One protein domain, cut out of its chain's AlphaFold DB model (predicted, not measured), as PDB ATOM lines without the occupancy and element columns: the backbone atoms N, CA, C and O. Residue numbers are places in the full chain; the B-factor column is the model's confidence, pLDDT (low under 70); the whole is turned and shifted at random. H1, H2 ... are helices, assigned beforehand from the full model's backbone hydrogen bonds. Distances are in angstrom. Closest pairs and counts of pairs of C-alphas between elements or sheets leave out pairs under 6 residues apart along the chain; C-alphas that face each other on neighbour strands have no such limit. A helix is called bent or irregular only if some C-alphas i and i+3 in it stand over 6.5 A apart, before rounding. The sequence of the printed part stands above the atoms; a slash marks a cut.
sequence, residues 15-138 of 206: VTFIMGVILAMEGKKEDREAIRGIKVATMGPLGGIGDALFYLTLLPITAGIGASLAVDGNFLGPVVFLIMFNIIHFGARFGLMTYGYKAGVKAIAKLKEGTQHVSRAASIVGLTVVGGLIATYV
ATOM      1  N   VAL A  15     219.452 236.589 186.603       90.25
ATOM      2  CA  VAL A  15     220.319 237.744 186.355       90.25
ATOM      3  C   VAL A  15     221.235 238.056 187.541       90.25
ATOM      4  O   VAL A  15     222.388 238.434 187.343       90.25
ATOM      5  N   THR A  16     220.765 237.848 188.775       90.81
ATOM      6  CA  THR A  16     221.558 238.121 189.979       90.81
ATOM      7  C   THR A  16     222.730 237.167 190.123       90.81
ATOM      8  O   THR A  16     223.785 237.569 190.601       90.81
ATOM      9  N   PHE A  17     222.600 235.931 189.639       88.50
ATOM     10  CA  PHE A  17     223.728 235.016 189.561       88.50
ATOM     11  C   PHE A  17     224.825 235.577 188.641       88.50
ATOM     12  O   PHE A  17     225.987 235.656 189.041       88.50
ATOM     13  N   ILE A  18     224.447 236.017 187.434       87.62
ATOM     14  CA  ILE A  18     225.383 236.588 186.453       87.62
ATOM     15  C   ILE A  18     226.043 237.846 187.025       87.62
ATOM     16  O   ILE A  18     227.261 237.987 186.953       87.62
ATOM     17  N   MET A  19     225.260 238.729 187.650       89.44
ATOM     18  CA  MET A  19     225.773 239.932 188.311       89.44
ATOM     19  C   MET A  19     226.758 239.605 189.435       89.44
ATOM     20  O   MET A  19     227.797 240.251 189.522       89.44
ATOM     21  N   GLY A  20     226.489 238.583 190.251       90.06
ATOM     22  CA  GLY A  20     227.413 238.131 191.290       90.06
ATOM     23  C   GLY A  20     228.751 237.668 190.713       90.06
ATOM     24  O   GLY A  20     229.807 238.057 191.208       90.06
ATOM     25  N   VAL A  21     228.715 236.891 189.626       87.94
ATOM     26  CA  VAL A  21     229.925 236.430 188.926       87.94
ATOM     27  C   VAL A  21     230.708 237.601 188.326       87.94
ATOM     28  O   VAL A  21     231.922 237.667 188.517       87.94
ATOM     29  N   ILE A  22     230.032 238.541 187.654       88.06
ATOM     30  CA  ILE A  22     230.667 239.753 187.105       88.06
ATOM     31  C   ILE A  22     231.347 240.542 188.223       88.06
ATOM     32  O   ILE A  22     232.515 240.889 188.093       88.06
ATOM     33  N   LEU A  23     230.654 240.762 189.341       90.25
ATOM     34  CA  LEU A  23     231.179 241.526 190.472       90.25
ATOM     35  C   LEU A  23     232.423 240.855 191.085       90.25
ATOM     36  O   LEU A  23     233.370 241.534 191.478       90.25
ATOM     37  N   ALA A  24     232.478 239.519 191.101       88.31
ATOM     38  CA  ALA A  24     233.670 238.776 191.517       88.31
ATOM     39  C   ALA A  24     234.841 238.900 190.527       88.31
ATOM     40  O   ALA A  24     235.998 238.926 190.949       88.31
ATOM     41  N   MET A  25     234.561 238.964 189.223       86.31
ATOM     42  CA  MET A  25     235.578 239.180 188.187       86.31
ATOM     43  C   MET A  25     236.118 240.613 188.210       86.31
ATOM     44  O   MET A  25     237.330 240.811 188.152       86.31
ATOM     45  N   GLU A  26     235.242 241.605 188.384       86.50
ATOM     46  CA  GLU A  26     235.621 243.012 188.545       86.50
ATOM     47  C   GLU A  26     236.481 243.218 189.798       86.50
ATOM     48  O   GLU A  26     237.516 243.881 189.734       86.50
ATOM     49  N   GLY A  27     236.127 242.574 190.917       86.19
ATOM     50  CA  GLY A  27     236.930 242.599 192.145       86.19
ATOM     51  C   GLY A  27     238.339 242.013 191.976       86.19
ATOM     52  O   GLY A  27     239.270 242.435 192.661       86.19
ATOM     53  N   LYS A  28     238.520 241.083 191.031       86.31
ATOM     54  CA  LYS A  28     239.823 240.505 190.665       86.31
ATOM     55  C   LYS A  28     240.559 241.278 189.571       86.31
ATOM     56  O   LYS A  28     241.679 240.903 189.240       86.31
ATOM     57  N   LYS A  29     239.966 242.358 189.047       85.31
ATOM     58  CA  LYS A  29     240.488 243.143 187.918       85.31
ATOM     59  C   LYS A  29     240.770 242.282 186.679       85.31
ATOM     60  O   LYS A  29     241.756 242.509 185.984       85.31
ATOM     61  N   GLU A  30     239.909 241.296 186.432       82.75
ATOM     62  CA  GLU A  30     239.936 240.502 185.200       82.75
ATOM     63  C   GLU A  30     239.736 241.390 183.969       82.75
ATOM     64  O   GLU A  30     239.176 242.491 184.049       82.75
ATOM     65  N   ASP A  31     240.178 240.894 182.814       86.56
ATOM     66  CA  ASP A  31     240.058 241.643 181.570       86.56
ATOM     67  C   ASP A  31     238.589 241.900 181.181       86.56
ATOM     68  O   ASP A  31     237.694 241.065 181.364       86.56
ATOM     69  N   ARG A  32     238.333 243.082 180.614       83.88
ATOM     70  CA  ARG A  32     236.978 243.514 180.255       83.88
ATOM     71  C   ARG A  32     236.388 242.671 179.133       83.88
ATOM     72  O   ARG A  32     235.175 242.452 179.136       83.88
ATOM     73  N   GLU A  33     237.204 242.172 178.203       83.12
ATOM     74  CA  GLU A  33     236.707 241.266 177.163       83.12
ATOM     75  C   GLU A  33     236.283 239.926 177.758       83.12
ATOM     76  O   GLU A  33     235.230 239.407 177.387       83.12
ATOM     77  N   ALA A  34     237.014 239.413 178.753       81.31
ATOM     78  CA  ALA A  34     236.619 238.205 179.471       81.31
ATOM     79  C   ALA A  34     235.269 238.390 180.189       81.31
ATOM     80  O   ALA A  34     234.380 237.548 180.060       81.31
ATOM     81  N   ILE A  35     235.064 239.520 180.878       82.94
ATOM     82  CA  ILE A  35     233.789 239.838 181.546       82.94
ATOM     83  C   ILE A  35     232.631 239.915 180.535       82.94
ATOM     84  O   ILE A  35     231.543 239.391 180.791       82.94
ATOM     85  N   ARG A  36     232.846 240.540 179.371       83.56
ATOM     86  CA  ARG A  36     231.834 240.613 178.301       83.56
ATOM     87  C   ARG A  36     231.541 239.241 177.701       83.56
ATOM     88  O   ARG A  36     230.375 238.872 177.576       83.56
ATOM     89  N   GLY A  37     232.578 238.449 177.432       81.94
ATOM     90  CA  GLY A  37     232.447 237.075 176.957       81.94
ATOM     91  C   GLY A  37     231.595 236.220 177.896       81.94
ATOM     92  O   GLY A  37     230.711 235.498 177.437       81.94
ATOM     93  N   ILE A  38     231.772 236.371 179.212       80.75
ATOM     94  CA  ILE A  38     230.934 235.699 180.213       80.75
ATOM     95  C   ILE A  38     229.470 236.147 180.132       80.75
ATOM     96  O   ILE A  38     228.586 235.287 180.146       80.75
ATOM     97  N   LYS A  39     229.178 237.452 180.024       81.94
ATOM     98  CA  LYS A  39     227.791 237.951 179.902       81.94
ATOM     99  C   LYS A  39     227.074 237.321 178.709       81.94
ATOM    100  O   LYS A  39     225.985 236.771 178.861       81.94
ATOM    101  N   VAL A  40     227.717 237.352 177.544       83.19
ATOM    102  CA  VAL A  40     227.155 236.835 176.289       83.19
ATOM    103  C   VAL A  40     227.031 235.310 176.320       83.19
ATOM    104  O   VAL A  40     226.018 234.762 175.892       83.19
ATOM    105  N   ALA A  41     228.017 234.603 176.874       80.31
ATOM    106  CA  ALA A  41     227.983 233.144 176.959       80.31
ATOM    107  C   ALA A  41     226.918 232.622 177.937       80.31
ATOM    108  O   ALA A  41     226.406 231.517 177.759       80.31
ATOM    109  N   THR A  42     226.590 233.395 178.978       79.62
ATOM    110  CA  THR A  42     225.675 232.959 180.045       79.62
ATOM    111  C   THR A  42     224.236 233.436 179.866       79.62
ATOM    112  O   THR A  42     223.334 232.765 180.369       79.62
ATOM    113  N   MET A  43     223.988 234.525 179.121       84.50
ATOM    114  CA  MET A  43     222.637 235.084 178.963       84.50
ATOM    115  C   MET A  43     221.636 234.079 178.370       84.50
ATOM    116  O   MET A  43     220.532 233.946 178.894       84.50
ATOM    117  N   GLY A  44     222.046 233.316 177.348       82.75
ATOM    118  CA  GLY A  44     221.192 232.346 176.658       82.75
ATOM    119  C   GLY A  44     220.825 231.141 177.532       82.75
ATOM    120  O   GLY A  44     219.639 230.931 177.793       82.75
ATOM    121  N   PRO A  45     221.809 230.367 178.035       80.56
ATOM    122  CA  PRO A  45     221.537 229.204 178.877       80.56
ATOM    123  C   PRO A  45     220.758 229.553 180.148       80.56
ATOM    124  O   PRO A  45     219.782 228.880 180.469       80.56
ATOM    125  N   LEU A  46     221.138 230.626 180.852       82.44
ATOM    126  CA  LEU A  46     220.432 231.034 182.069       82.44
ATOM    127  C   LEU A  46     219.066 231.658 181.770       82.44
ATOM    128  O   LEU A  46     218.158 231.509 182.578       82.44
ATOM    129  N   GLY A  47     218.881 232.290 180.606       85.31
ATOM    130  CA  GLY A  47     217.559 232.704 180.135       85.31
ATOM    131  C   GLY A  47     216.617 231.509 180.009       85.31
ATOM    132  O   GLY A  47     215.616 231.440 180.713       85.31
ATOM    133  N   GLY A  48     217.007 230.505 179.217       81.12
ATOM    134  CA  GLY A  48     216.177 229.319 178.986       81.12
ATOM    135  C   GLY A  48     215.911 228.485 180.245       81.12
ATOM    136  O   GLY A  48     214.793 228.010 180.446       81.12
ATOM    137  N   ILE A  49     216.903 228.326 181.133       81.81
ATOM    138  CA  ILE A  49     216.676 227.671 182.433       81.81
ATOM    139  C   ILE A  49     215.669 228.458 183.265       81.81
ATOM    140  O   ILE A  49     214.791 227.863 183.887       81.81
ATOM    141  N   GLY A  50     215.839 229.778 183.329       84.94
ATOM    142  CA  GLY A  50     215.000 230.631 184.152       84.94
ATOM    143  C   GLY A  50     213.551 230.592 183.705       84.94
ATOM    144  O   GLY A  50     212.676 230.412 184.545       84.94
ATOM    145  N   ASP A  51     213.313 230.637 182.398       85.69
ATOM    146  CA  ASP A  51     211.971 230.511 181.831       85.69
ATOM    147  C   ASP A  51     211.340 229.157 182.202       85.69
ATOM    148  O   ASP A  51     210.210 229.106 182.691       85.69
ATOM    149  N   ALA A  52     212.087 228.057 182.063       82.38
ATOM    150  CA  ALA A  52     211.599 226.724 182.417       82.38
ATOM    151  C   ALA A  52     211.301 226.568 183.920       82.38
ATOM    152  O   ALA A  52     210.262 226.025 184.298       82.38
ATOM    153  N   LEU A  53     212.192 227.046 184.795       84.12
ATOM    154  CA  LEU A  53     212.048 226.920 186.249       84.12
ATOM    155  C   LEU A  53     210.996 227.865 186.827       84.12
ATOM    156  O   LEU A  53     210.183 227.451 187.648       84.12
ATOM    157  N   PHE A  54     211.025 229.139 186.453       87.62
ATOM    158  CA  PHE A  54     210.231 230.157 187.131       87.62
ATOM    159  C   PHE A  54     208.903 230.416 186.426       87.62
ATOM    160  O   PHE A  54     207.871 230.429 187.095       87.62
ATOM    161  N   TYR A  55     208.898 230.569 185.100       85.19
ATOM    162  CA  TYR A  55     207.668 230.866 184.360       85.19
ATOM    163  C   TYR A  55     206.850 229.627 184.013       85.19
ATOM    164  O   TYR A  55     205.629 229.684 184.110       85.19
ATOM    165  N   LEU A  56     207.485 228.512 183.643       81.06
ATOM    166  CA  LEU A  56     206.757 227.292 183.263       81.06
ATOM    167  C   LEU A  56     206.493 226.338 184.431       81.06
ATOM    168  O   LEU A  56     205.625 225.478 184.318       81.06
ATOM    169  N   THR A  57     207.222 226.477 185.541       84.19
ATOM    170  CA  THR A  57     207.105 225.552 186.679       84.19
ATOM    171  C   THR A  57     206.641 226.264 187.941       84.19
ATOM    172  O   THR A  57     205.532 226.017 188.403       84.19
ATOM    173  N   LEU A  58     207.440 227.179 188.495       87.62
ATOM    174  CA  LEU A  58     207.121 227.795 189.782       87.62
ATOM    175  C   LEU A  58     205.821 228.603 189.744       87.62
ATOM    176  O   LEU A  58     204.959 228.392 190.591       87.62
ATOM    177  N   LEU A  59     205.688 229.518 188.779       88.88
ATOM    178  CA  LEU A  59     204.544 230.421 188.692       88.88
ATOM    179  C   LEU A  59     203.212 229.661 188.525       88.88
ATOM    180  O   LEU A  59     202.301 229.946 189.302       88.88
ATOM    181  N   PRO A  60     203.072 228.677 187.609       86.19
ATOM    182  CA  PRO A  60     201.843 227.896 187.479       86.19
ATOM    183  C   PRO A  60     201.530 227.054 188.715       86.19
ATOM    184  O   PRO A  60     200.371 226.980 189.104       86.19
ATOM    185  N   ILE A  61     202.542 226.466 189.369       86.44
ATOM    186  CA  ILE A  61     202.344 225.716 190.621       86.44
ATOM    187  C   ILE A  61     201.795 226.641 191.702       86.44
ATOM    188  O   ILE A  61     200.774 226.348 192.322       86.44
ATOM    189  N   THR A  62     202.464 227.772 191.934       89.69
ATOM    190  CA  THR A  62     202.075 228.684 193.009       89.69
ATOM    191  C   THR A  62     200.719 229.311 192.726       89.69
ATOM    192  O   THR A  62     199.911 229.445 193.643       89.69
ATOM    193  N   ALA A  63     200.465 229.689 191.470       88.88
ATOM    194  CA  ALA A  63     199.190 230.255 191.046       88.88
ATOM    195  C   ALA A  63     198.060 229.227 191.143       88.88
ATOM    196  O   ALA A  63     196.999 229.568 191.648       88.88
ATOM    197  N   GLY A  64     198.300 227.975 190.738       86.06
ATOM    198  CA  GLY A  64     197.341 226.879 190.861       86.06
ATOM    199  C   GLY A  64     196.927 226.646 192.313       86.06
ATOM    200  O   GLY A  64     195.744 226.692 192.623       86.06
ATOM    201  N   ILE A  65     197.892 226.525 193.229       86.31
ATOM    202  CA  ILE A  65     197.613 226.358 194.669       86.31
ATOM    203  C   ILE A  65     196.843 227.561 195.241       86.31
ATOM    204  O   ILE A  65     195.911 227.398 196.025       86.31
ATOM    205  N   GLY A  66     197.219 228.788 194.864       88.50
ATOM    206  CA  GLY A  66     196.491 229.984 195.298       88.50
ATOM    207  C   GLY A  66     195.063 230.036 194.753       88.50
ATOM    208  O   GLY A  66     194.144 230.434 195.468       88.50
ATOM    209  N   ALA A  67     194.874 229.603 193.503       87.56
ATOM    210  CA  ALA A  67     193.583 229.564 192.835       87.56
ATOM    211  C   ALA A  67     192.659 228.490 193.419       87.56
ATOM    212  O   ALA A  67     191.500 228.808 193.663       87.56
ATOM    213  N   SER A  68     193.138 227.266 193.704       84.81
ATOM    214  CA  SER A  68     192.305 226.230 194.352       84.81
ATOM    215  C   SER A  68     191.735 226.732 195.672       84.81
ATOM    216  O   SER A  68     190.535 226.661 195.894       84.81
ATOM    217  N   LEU A  69     192.583 227.332 196.511       86.88
ATOM    218  CA  LEU A  69     192.153 227.860 197.805       86.88
ATOM    219  C   LEU A  69     191.127 228.993 197.653       86.88
ATOM    220  O   LEU A  69     190.194 229.088 198.445       86.88
ATOM    221  N   ALA A  70     191.286 229.848 196.641       87.75
ATOM    222  CA  ALA A  70     190.344 230.932 196.380       87.75
ATOM    223  C   ALA A  70     188.977 230.420 195.889       87.75
ATOM    224  O   ALA A  70     187.954 230.979 196.279       87.75
ATOM    225  N   VAL A  71     188.957 229.363 195.068       85.25
ATOM    226  CA  VAL A  71     187.719 228.719 194.588       85.25
ATOM    227  C   VAL A  71     186.933 228.102 195.746       85.25
ATOM    228  O   VAL A  71     185.716 228.256 195.792       85.25
ATOM    229  N   ASP A  72     187.617 227.530 196.741       83.31
ATOM    230  CA  ASP A  72     186.999 226.987 197.962       83.31
ATOM    231  C   ASP A  72     186.461 228.077 198.923       83.31
ATOM    232  O   ASP A  72     186.032 227.787 200.041       83.31
ATOM    233  N   GLY A  73     186.495 229.354 198.525       83.44
ATOM    234  CA  GLY A  73     186.016 230.490 199.318       83.44
ATOM    235  C   GLY A  73     187.024 231.017 200.342       83.44
ATOM    236  O   GLY A  73     186.706 231.923 201.117       83.44
ATOM    237  N   ASN A  74     188.258 230.504 200.357       87.94
ATOM    238  CA  ASN A  74     189.291 230.988 201.263       87.94
ATOM    239  C   ASN A  74     189.941 232.269 200.717       87.94
ATOM    240  O   ASN A  74     190.792 232.241 199.824       87.94
ATOM    241  N   PHE A  75     189.604 233.408 201.327       85.94
ATOM    242  CA  PHE A  75     190.190 234.717 201.012       85.94
ATOM    243  C   PHE A  75     191.728 234.756 201.132       85.94
ATOM    244  O   PHE A  75     192.373 235.618 200.538       85.94
ATOM    245  N   LEU A  76     192.346 233.821 201.862       89.94
ATOM    246  CA  LEU A  76     193.804 233.732 201.960       89.94
ATOM    247  C   LEU A  76     194.472 233.149 200.706       89.94
ATOM    248  O   LEU A  76     195.693 233.241 200.610       89.94
ATOM    249  N   GLY A  77     193.737 232.604 199.730       87.62
ATOM    250  CA  GLY A  77     194.312 232.035 198.500       87.62
ATOM    251  C   GLY A  77     195.314 232.964 197.783       87.62
ATOM    252  O   GLY A  77     196.474 232.581 197.598       87.62
ATOM    253  N   PRO A  78     194.947 234.224 197.465       88.81
ATOM    254  CA  PRO A  78     195.868 235.206 196.883       88.81
ATOM    255  C   PRO A  78     197.063 235.553 197.782       88.81
ATOM    256  O   PRO A  78     198.167 235.794 197.292       88.81
ATOM    257  N   VAL A  79     196.865 235.559 199.104       91.75
ATOM    258  CA  VAL A  79     197.928 235.840 200.082       91.75
ATOM    259  C   VAL A  79     198.946 234.700 200.105       91.75
ATOM    260  O   VAL A  79     200.150 234.953 200.086       91.75
ATOM    261  N   VAL A  80     198.482 233.448 200.070       90.31
ATOM    262  CA  VAL A  80     199.331 232.251 199.999       90.31
ATOM    263  C   VAL A  80     200.161 232.253 198.718       90.31
ATOM    264  O   VAL A  80     201.374 232.056 198.788       90.31
ATOM    265  N   PHE A  81     199.548 232.553 197.566       91.25
ATOM    266  CA  PHE A  81     200.276 232.727 196.305       91.25
ATOM    267  C   PHE A  81     201.387 233.772 196.437       91.25
ATOM    268  O   PHE A  81     202.547 233.494 196.116       91.25
ATOM    269  N   LEU A  82     201.044 234.962 196.942       91.75
ATOM    270  CA  LEU A  82     201.974 236.079 197.046       91.75
ATOM    271  C   LEU A  82     203.150 235.733 197.957       91.75
ATOM    272  O   LEU A  82     204.296 235.964 197.575       91.75
ATOM    273  N   ILE A  83     202.890 235.153 199.130       93.50
ATOM    274  CA  ILE A  83     203.931 234.765 200.087       93.50
ATOM    275  C   ILE A  83     204.819 233.670 199.495       93.50
ATOM    276  O   ILE A  83     206.040 233.816 199.486       93.50
ATOM    277  N   MET A  84     204.233 232.597 198.960       90.75
ATOM    278  CA  MET A  84     204.989 231.452 198.452       90.75
ATOM    279  C   MET A  84     205.886 231.842 197.272       90.75
ATOM    280  O   MET A  84     207.075 231.513 197.256       90.75
ATOM    281  N   PHE A  85     205.345 232.611 196.323       90.56
ATOM    282  CA  PHE A  85     206.112 233.105 195.186       90.56
ATOM    283  C   PHE A  85     207.218 234.073 195.626       90.56
ATOM    284  O   PHE A  85     208.360 233.950 195.177       90.56
ATOM    285  N   ASN A  86     206.925 235.006 196.542       91.31
ATOM    286  CA  ASN A  86     207.915 235.986 196.989       91.31
ATOM    287  C   ASN A  86     209.029 235.372 197.837       91.31
ATOM    288  O   ASN A  86     210.178 235.767 197.665       91.31
ATOM    289  N   ILE A  87     208.745 234.395 198.703       93.19
ATOM    290  CA  ILE A  87     209.784 233.703 199.482       93.19
ATOM    291  C   ILE A  87     210.820 233.086 198.539       93.19
ATOM    292  O   ILE A  87     212.023 233.289 198.716       93.19
ATOM    293  N   ILE A  88     210.361 232.383 197.502       90.19
ATOM    294  CA  ILE A  88     211.252 231.749 196.527       90.19
ATOM    295  C   ILE A  88     211.953 232.810 195.672       90.19
ATOM    296  O   ILE A  88     213.153 232.697 195.431       90.19
ATOM    297  N   HIS A  89     211.254 233.875 195.275       89.56
ATOM    298  CA  HIS A  89     211.841 234.988 194.528       89.56
ATOM    299  C   HIS A  89     212.965 235.688 195.306       89.56
ATOM    300  O   HIS A  89     214.067 235.834 194.780       89.56
ATOM    301  N   PHE A  90     212.736 236.082 196.561       90.94
ATOM    302  CA  PHE A  90     213.757 236.720 197.394       90.94
ATOM    303  C   PHE A  90     214.894 235.754 197.731       90.94
ATOM    304  O   PHE A  90     216.064 236.133 197.626       90.94
ATOM    305  N   GLY A  91     214.573 234.500 198.061       91.69
ATOM    306  CA  GLY A  91     215.563 233.455 198.318       91.69
ATOM    307  C   GLY A  91     216.484 233.232 197.118       91.69
ATOM    308  O   GLY A  91     217.707 233.255 197.263       91.69
ATOM    309  N   ALA A  92     215.913 233.118 195.916       90.31
ATOM    310  CA  ALA A  92     216.675 233.040 194.677       90.31
ATOM    311  C   ALA A  92     217.500 234.314 194.465       90.31
ATOM    312  O   ALA A  92     218.701 234.227 194.231       90.31
ATOM    313  N   ARG A  93     216.910 235.503 194.620       89.12
ATOM    314  CA  ARG A  93     217.583 236.781 194.350       89.12
ATOM    315  C   ARG A  93     218.860 236.963 195.174       89.12
ATOM    316  O   ARG A  93     219.915 237.230 194.596       89.12
ATOM    317  N   PHE A  94     218.781 236.793 196.495       90.06
ATOM    318  CA  PHE A  94     219.928 236.966 197.398       90.06
ATOM    319  C   PHE A  94     220.868 235.755 197.403       90.06
ATOM    320  O   PHE A  94     222.094 235.917 197.426       90.06
ATOM    321  N   GLY A  95     220.307 234.543 197.345       89.38
ATOM    322  CA  GLY A  95     221.072 233.300 197.329       89.38
ATOM    323  C   GLY A  95     221.943 233.187 196.082       89.38
ATOM    324  O   GLY A  95     223.147 232.962 196.189       89.38
ATOM    325  N   LEU A  96     221.365 233.433 194.904       89.06
ATOM    326  CA  LEU A  96     222.073 233.370 193.626       89.06
ATOM    327  C   LEU A  96     223.136 234.457 193.486       89.06
ATOM    328  O   LEU A  96     224.214 234.163 192.976       89.06
ATOM    329  N   MET A  97     222.882 235.676 193.978       89.31
ATOM    330  CA  MET A  97     223.880 236.753 193.981       89.31
ATOM    331  C   MET A  97     225.111 236.362 194.805       89.31
ATOM    332  O   MET A  97     226.247 236.436 194.335       89.31
ATOM    333  N   THR A  98     224.883 235.893 196.033       87.38
ATOM    334  CA  THR A  98     225.960 235.496 196.949       87.38
ATOM    335  C   THR A  98     226.711 234.277 196.422       87.38
ATOM    336  O   THR A  98     227.938 234.204 196.513       87.38
ATOM    337  N   TYR A  99     225.981 233.318 195.852       87.56
ATOM    338  CA  TYR A  99     226.553 232.124 195.248       87.56
ATOM    339  C   TYR A  99     227.394 232.460 194.011       87.56
ATOM    340  O   TYR A  99     228.539 232.023 193.929       87.56
ATOM    341  N   GLY A 100     226.880 233.293 193.101       86.50
ATOM    342  CA  GLY A 100     227.609 233.766 191.923       86.50
ATOM    343  C   GLY A 100     228.899 234.491 192.295       86.50
ATOM    344  O   GLY A 100     229.957 234.184 191.747       86.50
ATOM    345  N   TYR A 101     228.842 235.364 193.305       88.12
ATOM    346  CA  TYR A 101     230.022 236.073 193.799       88.12
ATOM    347  C   TYR A 101     231.083 235.131 194.387       88.12
ATOM    348  O   TYR A 101     232.259 235.209 194.036       88.12
ATOM    349  N   LYS A 102     230.679 234.186 195.247       85.94
ATOM    350  CA  LYS A 102     231.607 233.217 195.857       85.94
ATOM    351  C   LYS A 102     232.198 232.241 194.838       85.94
ATOM    352  O   LYS A 102     233.352 231.841 194.970       85.94
ATOM    353  N   ALA A 103     231.413 231.832 193.847       80.88
ATOM    354  CA  ALA A 103     231.831 230.838 192.869       80.88
ATOM    355  C   ALA A 103     232.753 231.431 191.779       80.88
ATOM    356  O   ALA A 103     233.639 230.729 191.278       80.88
ATOM    357  N   GLY A 104     232.602 232.723 191.451       74.19
ATOM    358  CA  GLY A 104     233.461 233.453 190.512       74.19
ATOM    359  C   GLY A 104     233.571 232.780 189.137       74.19
ATOM    360  O   GLY A 104     232.643 232.118 188.677       74.19
ATOM    361  N   VAL A 105     234.736 232.891 188.485       69.19
ATOM    362  CA  VAL A 105     234.971 232.331 187.134       69.19
ATOM    363  C   VAL A 105     234.756 230.807 187.073       69.19
ATOM    364  O   VAL A 105     234.267 230.277 186.075       69.19
ATOM    365  N   LYS A 106     235.039 230.085 188.170       71.25
ATOM    366  CA  LYS A 106     234.870 228.619 188.257       71.25
ATOM    367  C   LYS A 106     233.403 228.181 188.167       71.25
ATOM    368  O   LYS A 106     233.133 227.040 187.793       71.25
ATOM    369  N   ALA A 107     232.464 229.066 188.494       65.94
ATOM    370  CA  ALA A 107     231.033 228.791 188.429       65.94
ATOM    371  C   ALA A 107     230.552 228.560 186.991       65.94
ATOM    372  O   ALA A 107     229.714 227.693 186.752       65.94
ATOM    373  N   ILE A 108     231.113 229.303 186.031       63.06
ATOM    374  CA  ILE A 108     230.695 229.252 184.625       63.06
ATOM    375  C   ILE A 108     231.019 227.894 183.999       63.06
ATOM    376  O   ILE A 108     230.186 227.334 183.287       63.06
ATOM    377  N   ALA A 109     232.196 227.333 184.301       65.12
ATOM    378  CA  ALA A 109     232.601 226.025 183.785       65.12
ATOM    379  C   ALA A 109     231.639 224.915 184.243       65.12
ATOM    380  O   ALA A 109     231.182 224.121 183.426       65.12
ATOM    381  N   LYS A 110     231.250 224.920 185.526       66.81
ATOM    382  CA  LYS A 110     230.286 223.956 186.083       66.81
ATOM    383  C   LYS A 110     228.860 224.173 185.585       66.81
ATOM    384  O   LYS A 110     228.111 223.214 185.408       66.81
ATOM    385  N   LEU A 111     228.471 225.425 185.353       63.38
ATOM    386  CA  LEU A 111     227.145 225.736 184.833       63.38
ATOM    387  C   LEU A 111     226.946 225.202 183.424       63.38
ATOM    388  O   LEU A 111     225.858 224.717 183.135       63.38
ATOM    389  N   LYS A 112     227.968 225.230 182.567       61.41
ATOM    390  CA  LYS A 112     227.842 224.747 181.187       61.41
ATOM    391  C   LYS A 112     227.502 223.248 181.104       61.41
ATOM    392  O   LYS A 112     226.750 222.869 180.216       61.41
ATOM    393  N   GLU A 113     227.984 222.427 182.040       66.94
ATOM    394  CA  GLU A 113     227.708 220.977 182.081       66.94
ATOM    395  C   GLU A 113     226.391 220.623 182.797       66.94
ATOM    396  O   GLU A 113     225.637 219.775 182.328       66.94
ATOM    397  N   GLY A 114     226.071 221.277 183.920       65.62
ATOM    398  CA  GLY A 114     224.908 220.908 184.748       65.62
ATOM    399  C   GLY A 114     223.578 221.557 184.346       65.62
ATOM    400  O   GLY A 114     222.507 221.065 184.705       65.62
ATOM    401  N   THR A 115     223.625 222.654 183.587       65.75
ATOM    402  CA  THR A 115     222.460 223.485 183.229       65.75
ATOM    403  C   THR A 115     221.362 222.707 182.509       65.75
ATOM    404  O   THR A 115     220.177 222.868 182.811       65.75
ATOM    405  N   GLN A 116     221.740 221.841 181.569       69.12
ATOM    406  CA  GLN A 116     220.773 221.129 180.738       69.12
ATOM    407  C   GLN A 116     219.976 220.096 181.546       69.12
ATOM    408  O   GLN A 116     218.777 219.932 181.325       69.12
ATOM    409  N   HIS A 117     220.608 219.452 182.530       74.81
ATOM    410  CA  HIS A 117     219.935 218.513 183.428       74.81
ATOM    411  C   HIS A 117     218.931 219.218 184.341       74.81
ATOM    412  O   HIS A 117     217.811 218.737 184.497       74.81
ATOM    413  N   VAL A 118     219.296 220.386 184.880       71.50
ATOM    414  CA  VAL A 118     218.404 221.194 185.724       71.50
ATOM    415  C   VAL A 118     217.207 221.705 184.922       71.50
ATOM    416  O   VAL A 118     216.072 221.556 185.366       71.50
ATOM    417  N   SER A 119     217.432 222.241 183.718       71.81
ATOM    418  CA  SER A 119     216.349 222.687 182.830       71.81
ATOM    419  C   SER A 119     215.415 221.536 182.441       71.81
ATOM    420  O   SER A 119     214.194 221.695 182.454       71.81
ATOM    421  N   ARG A 120     215.966 220.349 182.154       79.00
ATOM    422  CA  ARG A 120     215.161 219.167 181.830       79.00
ATOM    423  C   ARG A 120     214.326 218.702 183.022       79.00
ATOM    424  O   ARG A 120     213.144 218.437 182.844       79.00
ATOM    425  N   ALA A 121     214.907 218.643 184.220       80.69
ATOM    426  CA  ALA A 121     214.181 218.288 185.440       80.69
ATOM    427  C   ALA A 121     213.060 219.295 185.745       80.69
ATOM    428  O   ALA A 121     211.927 218.888 185.993       80.69
ATOM    429  N   ALA A 122     213.349 220.594 185.631       74.25
ATOM    430  CA  ALA A 122     212.361 221.663 185.755       74.25
ATOM    431  C   ALA A 122     211.200 221.475 184.776       74.25
ATOM    432  O   ALA A 122     210.045 221.461 185.177       74.25
ATOM    433  N   SER A 123     211.521 221.248 183.501       78.88
ATOM    434  CA  SER A 123     210.526 221.064 182.444       78.88
ATOM    435  C   SER A 123     209.644 219.838 182.685       78.88
ATOM    436  O   SER A 123     208.451 219.897 182.416       78.88
ATOM    437  N   ILE A 124     210.200 218.739 183.212       85.50
ATOM    438  CA  ILE A 124     209.422 217.543 183.574       85.50
ATOM    439  C   ILE A 124     208.412 217.882 184.675       85.50
ATOM    440  O   ILE A 124     207.233 217.560 184.540       85.50
ATOM    441  N   VAL A 125     208.852 218.560 185.739       81.75
ATOM    442  CA  VAL A 125     207.964 218.985 186.835       81.75
ATOM    443  C   VAL A 125     206.895 219.952 186.319       81.75
ATOM    444  O   VAL A 125     205.713 219.732 186.573       81.75
ATOM    445  N   GLY A 126     207.280 220.966 185.539       77.75
ATOM    446  CA  GLY A 126     206.355 221.939 184.957       77.75
ATOM    447  C   GLY A 126     205.302 221.294 184.059       77.75
ATOM    448  O   GLY A 126     204.111 221.512 184.255       77.75
ATOM    449  N   LEU A 127     205.711 220.424 183.130       83.88
ATOM    450  CA  LEU A 127     204.780 219.710 182.246       83.88
ATOM    451  C   LEU A 127     203.834 218.782 183.016       83.88
ATOM    452  O   LEU A 127     202.663 218.678 182.659       83.88
ATOM    453  N   THR A 128     204.317 218.142 184.085       84.38
ATOM    454  CA  THR A 128     203.488 217.277 184.939       84.38
ATOM    455  C   THR A 128     202.403 218.093 185.639       84.38
ATOM    456  O   THR A 128     201.239 217.699 185.653       84.38
ATOM    457  N   VAL A 129     202.763 219.266 186.165       77.44
ATOM    458  CA  VAL A 129     201.813 220.177 186.815       77.44
ATOM    459  C   VAL A 129     200.810 220.724 185.811       77.44
ATOM    460  O   VAL A 129     199.620 220.701 186.093       77.44
ATOM    461  N   VAL A 130     201.257 221.166 184.632       81.62
ATOM    462  CA  VAL A 130     200.353 221.628 183.567       81.62
ATOM    463  C   VAL A 130     199.348 220.533 183.198       81.62
ATOM    464  O   VAL A 130     198.161 220.824 183.092       81.62
ATOM    465  N   GLY A 131     199.788 219.276 183.080       83.44
ATOM    466  CA  GLY A 131     198.892 218.138 182.852       83.44
ATOM    467  C   GLY A 131     197.846 217.965 183.959       83.44
ATOM    468  O   GLY A 131     196.664 217.807 183.661       83.44
ATOM    469  N   GLY A 132     198.258 218.067 185.226       82.06
ATOM    470  CA  GLY A 132     197.339 218.035 186.368       82.06
ATOM    471  C   GLY A 132     196.341 219.196 186.361       82.06
ATOM    472  O   GLY A 132     195.146 218.981 186.529       82.06
ATOM    473  N   LEU A 133     196.804 220.418 186.083       79.75
ATOM    474  CA  LEU A 133     195.945 221.601 186.011       79.75
ATOM    475  C   LEU A 133     194.889 221.480 184.909       79.75
ATOM    476  O   LEU A 133     193.751 221.887 185.123       79.75
ATOM    477  N   ILE A 134     195.238 220.897 183.757       82.12
ATOM    478  CA  ILE A 134     194.275 220.635 182.680       82.12
ATOM    479  C   ILE A 134     193.174 219.690 183.169       82.12
ATOM    480  O   ILE A 134     192.002 219.975 182.959       82.12
ATOM    481  N   ALA A 135     193.532 218.600 183.851       80.44
ATOM    482  CA  ALA A 135     192.551 217.631 184.336       80.44
ATOM    483  C   ALA A 135     191.653 218.182 185.458       80.44
ATOM    484  O   ALA A 135     190.500 217.778 185.560       80.44
ATOM    485  N   THR A 136     192.167 219.082 186.302       75.19
ATOM    486  CA  THR A 136     191.431 219.597 187.469       75.19
ATOM    487  C   THR A 136     190.612 220.856 187.177       75.19
ATOM    488  O   THR A 136     189.515 220.989 187.705       75.19
ATOM    489  N   TYR A 137     191.123 221.793 186.371       71.38
ATOM    490  CA  TYR A 137     190.498 223.114 186.196       71.38
ATOM    491  C   TYR A 137     189.733 223.295 184.888       71.38
ATOM    492  O   TYR A 137     188.967 224.248 184.765       71.38
ATOM    493  N   VAL A 138     189.947 222.435 183.890       72.50
ATOM    494  CA  VAL A 138     189.208 222.528 182.629       72.50
ATOM    495  C   VAL A 138     187.944 221.684 182.747       72.50
ATOM    496  O   VAL A 138     187.953 220.486 182.483       72.50
TER     497      VAL A 138
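Overview. This is residues 15 to 138 of the 206 residues of the protein "PTS system, N-acetylgalactosamine-specific IID component" of Lentibacillus halodurans (UniProt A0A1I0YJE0). Look for a long, loose rod of helices in which H2b and H3 fold back on each other as a narrow V, while H4b packs on the other side of H2b, apart from H3. At the open end of the V, short H1 packs on residues 93 to 103 of H3, and the arms H2a and H4a pack on H1. The printed part has 124 residues, with four named helices, H1, H2, H3 and H4 in that order, and no named strand: it is all helix. The whole is loose, with a radius of gyration of the C-alphas of 17.8 A, and spans 57 by 25 by 17 A.

Along the chain. Find C-alpha 15 at (220.319, 237.744, 186.355); from there H1 runs through residues 15 to 27. H2, residues 32 to 71, was assigned as one helix by its hydrogen bonds but is bent: C-alphas 41 and 44 are 6.8 A apart. Its arms are H2a, residues 32 to 41, and H2b, residues 44 to 71, 38.1 A long and itself irregular, with C-alphas 56 and 59 being 6.6 A apart. Next find C-alpha 77 at (194.312, 232.035, 198.500), where H3, residues 77 to 103, begins its 38.0 A. H4, residues 105 to 137, is also one helix by its hydrogen bonds but bent, with C-alphas 113 and 116 being 7.1 A apart. Its arms are H4a, residues 105 to 113, and H4b, residues 116 to 137, 30.8 A long, ending at C-alpha 137 at (190.498, 223.114, 186.196).

Arrangement. Start at H1, which forms a helical hairpin with H2a: they touch, closest at the C-alphas of Ile 22 and Ile 35, 6.4 A. H1 touches H3 the same way at a shallow tilt of 23 degrees, closest at the C-alphas of Gly 20 and Tyr 101, 4.2 A. With residues 21 to 25 alone it touches H4a, closest at the C-alphas of Val 21 and Val 105, 6.7 A. H2a and H2b stand at a steep tilt of 50 degrees, H4a and H4b at 58 degrees. H2b and H3 form a helical hairpin at a shallow tilt of 23 degrees, where residues 58 to 70 touch residues 77 to 85, closest at the C-alphas of Gly 66 and Gly 77, 4.4 A. H2b touches H4b the same way at 26 degrees, a shallow tilt, closest at the C-alphas of Thr 57 and Gly 126, 4.1 A. In H1, H2a, H3 and H4b every O i to N i+4 pair is within hydrogen-bond range; in H2b 19 of 24 are, and in H4a 2 of 5, beside 4 of 6 O i to N i+3 pairs.

Size, cuts and confidence. Look to Asp 31 and Gly 73 for the two C-alphas farthest apart, 58.0 A. The printed part has no cut, and its three links are tight. Confidence is under 70 at residue 105 and residues 107 to 116.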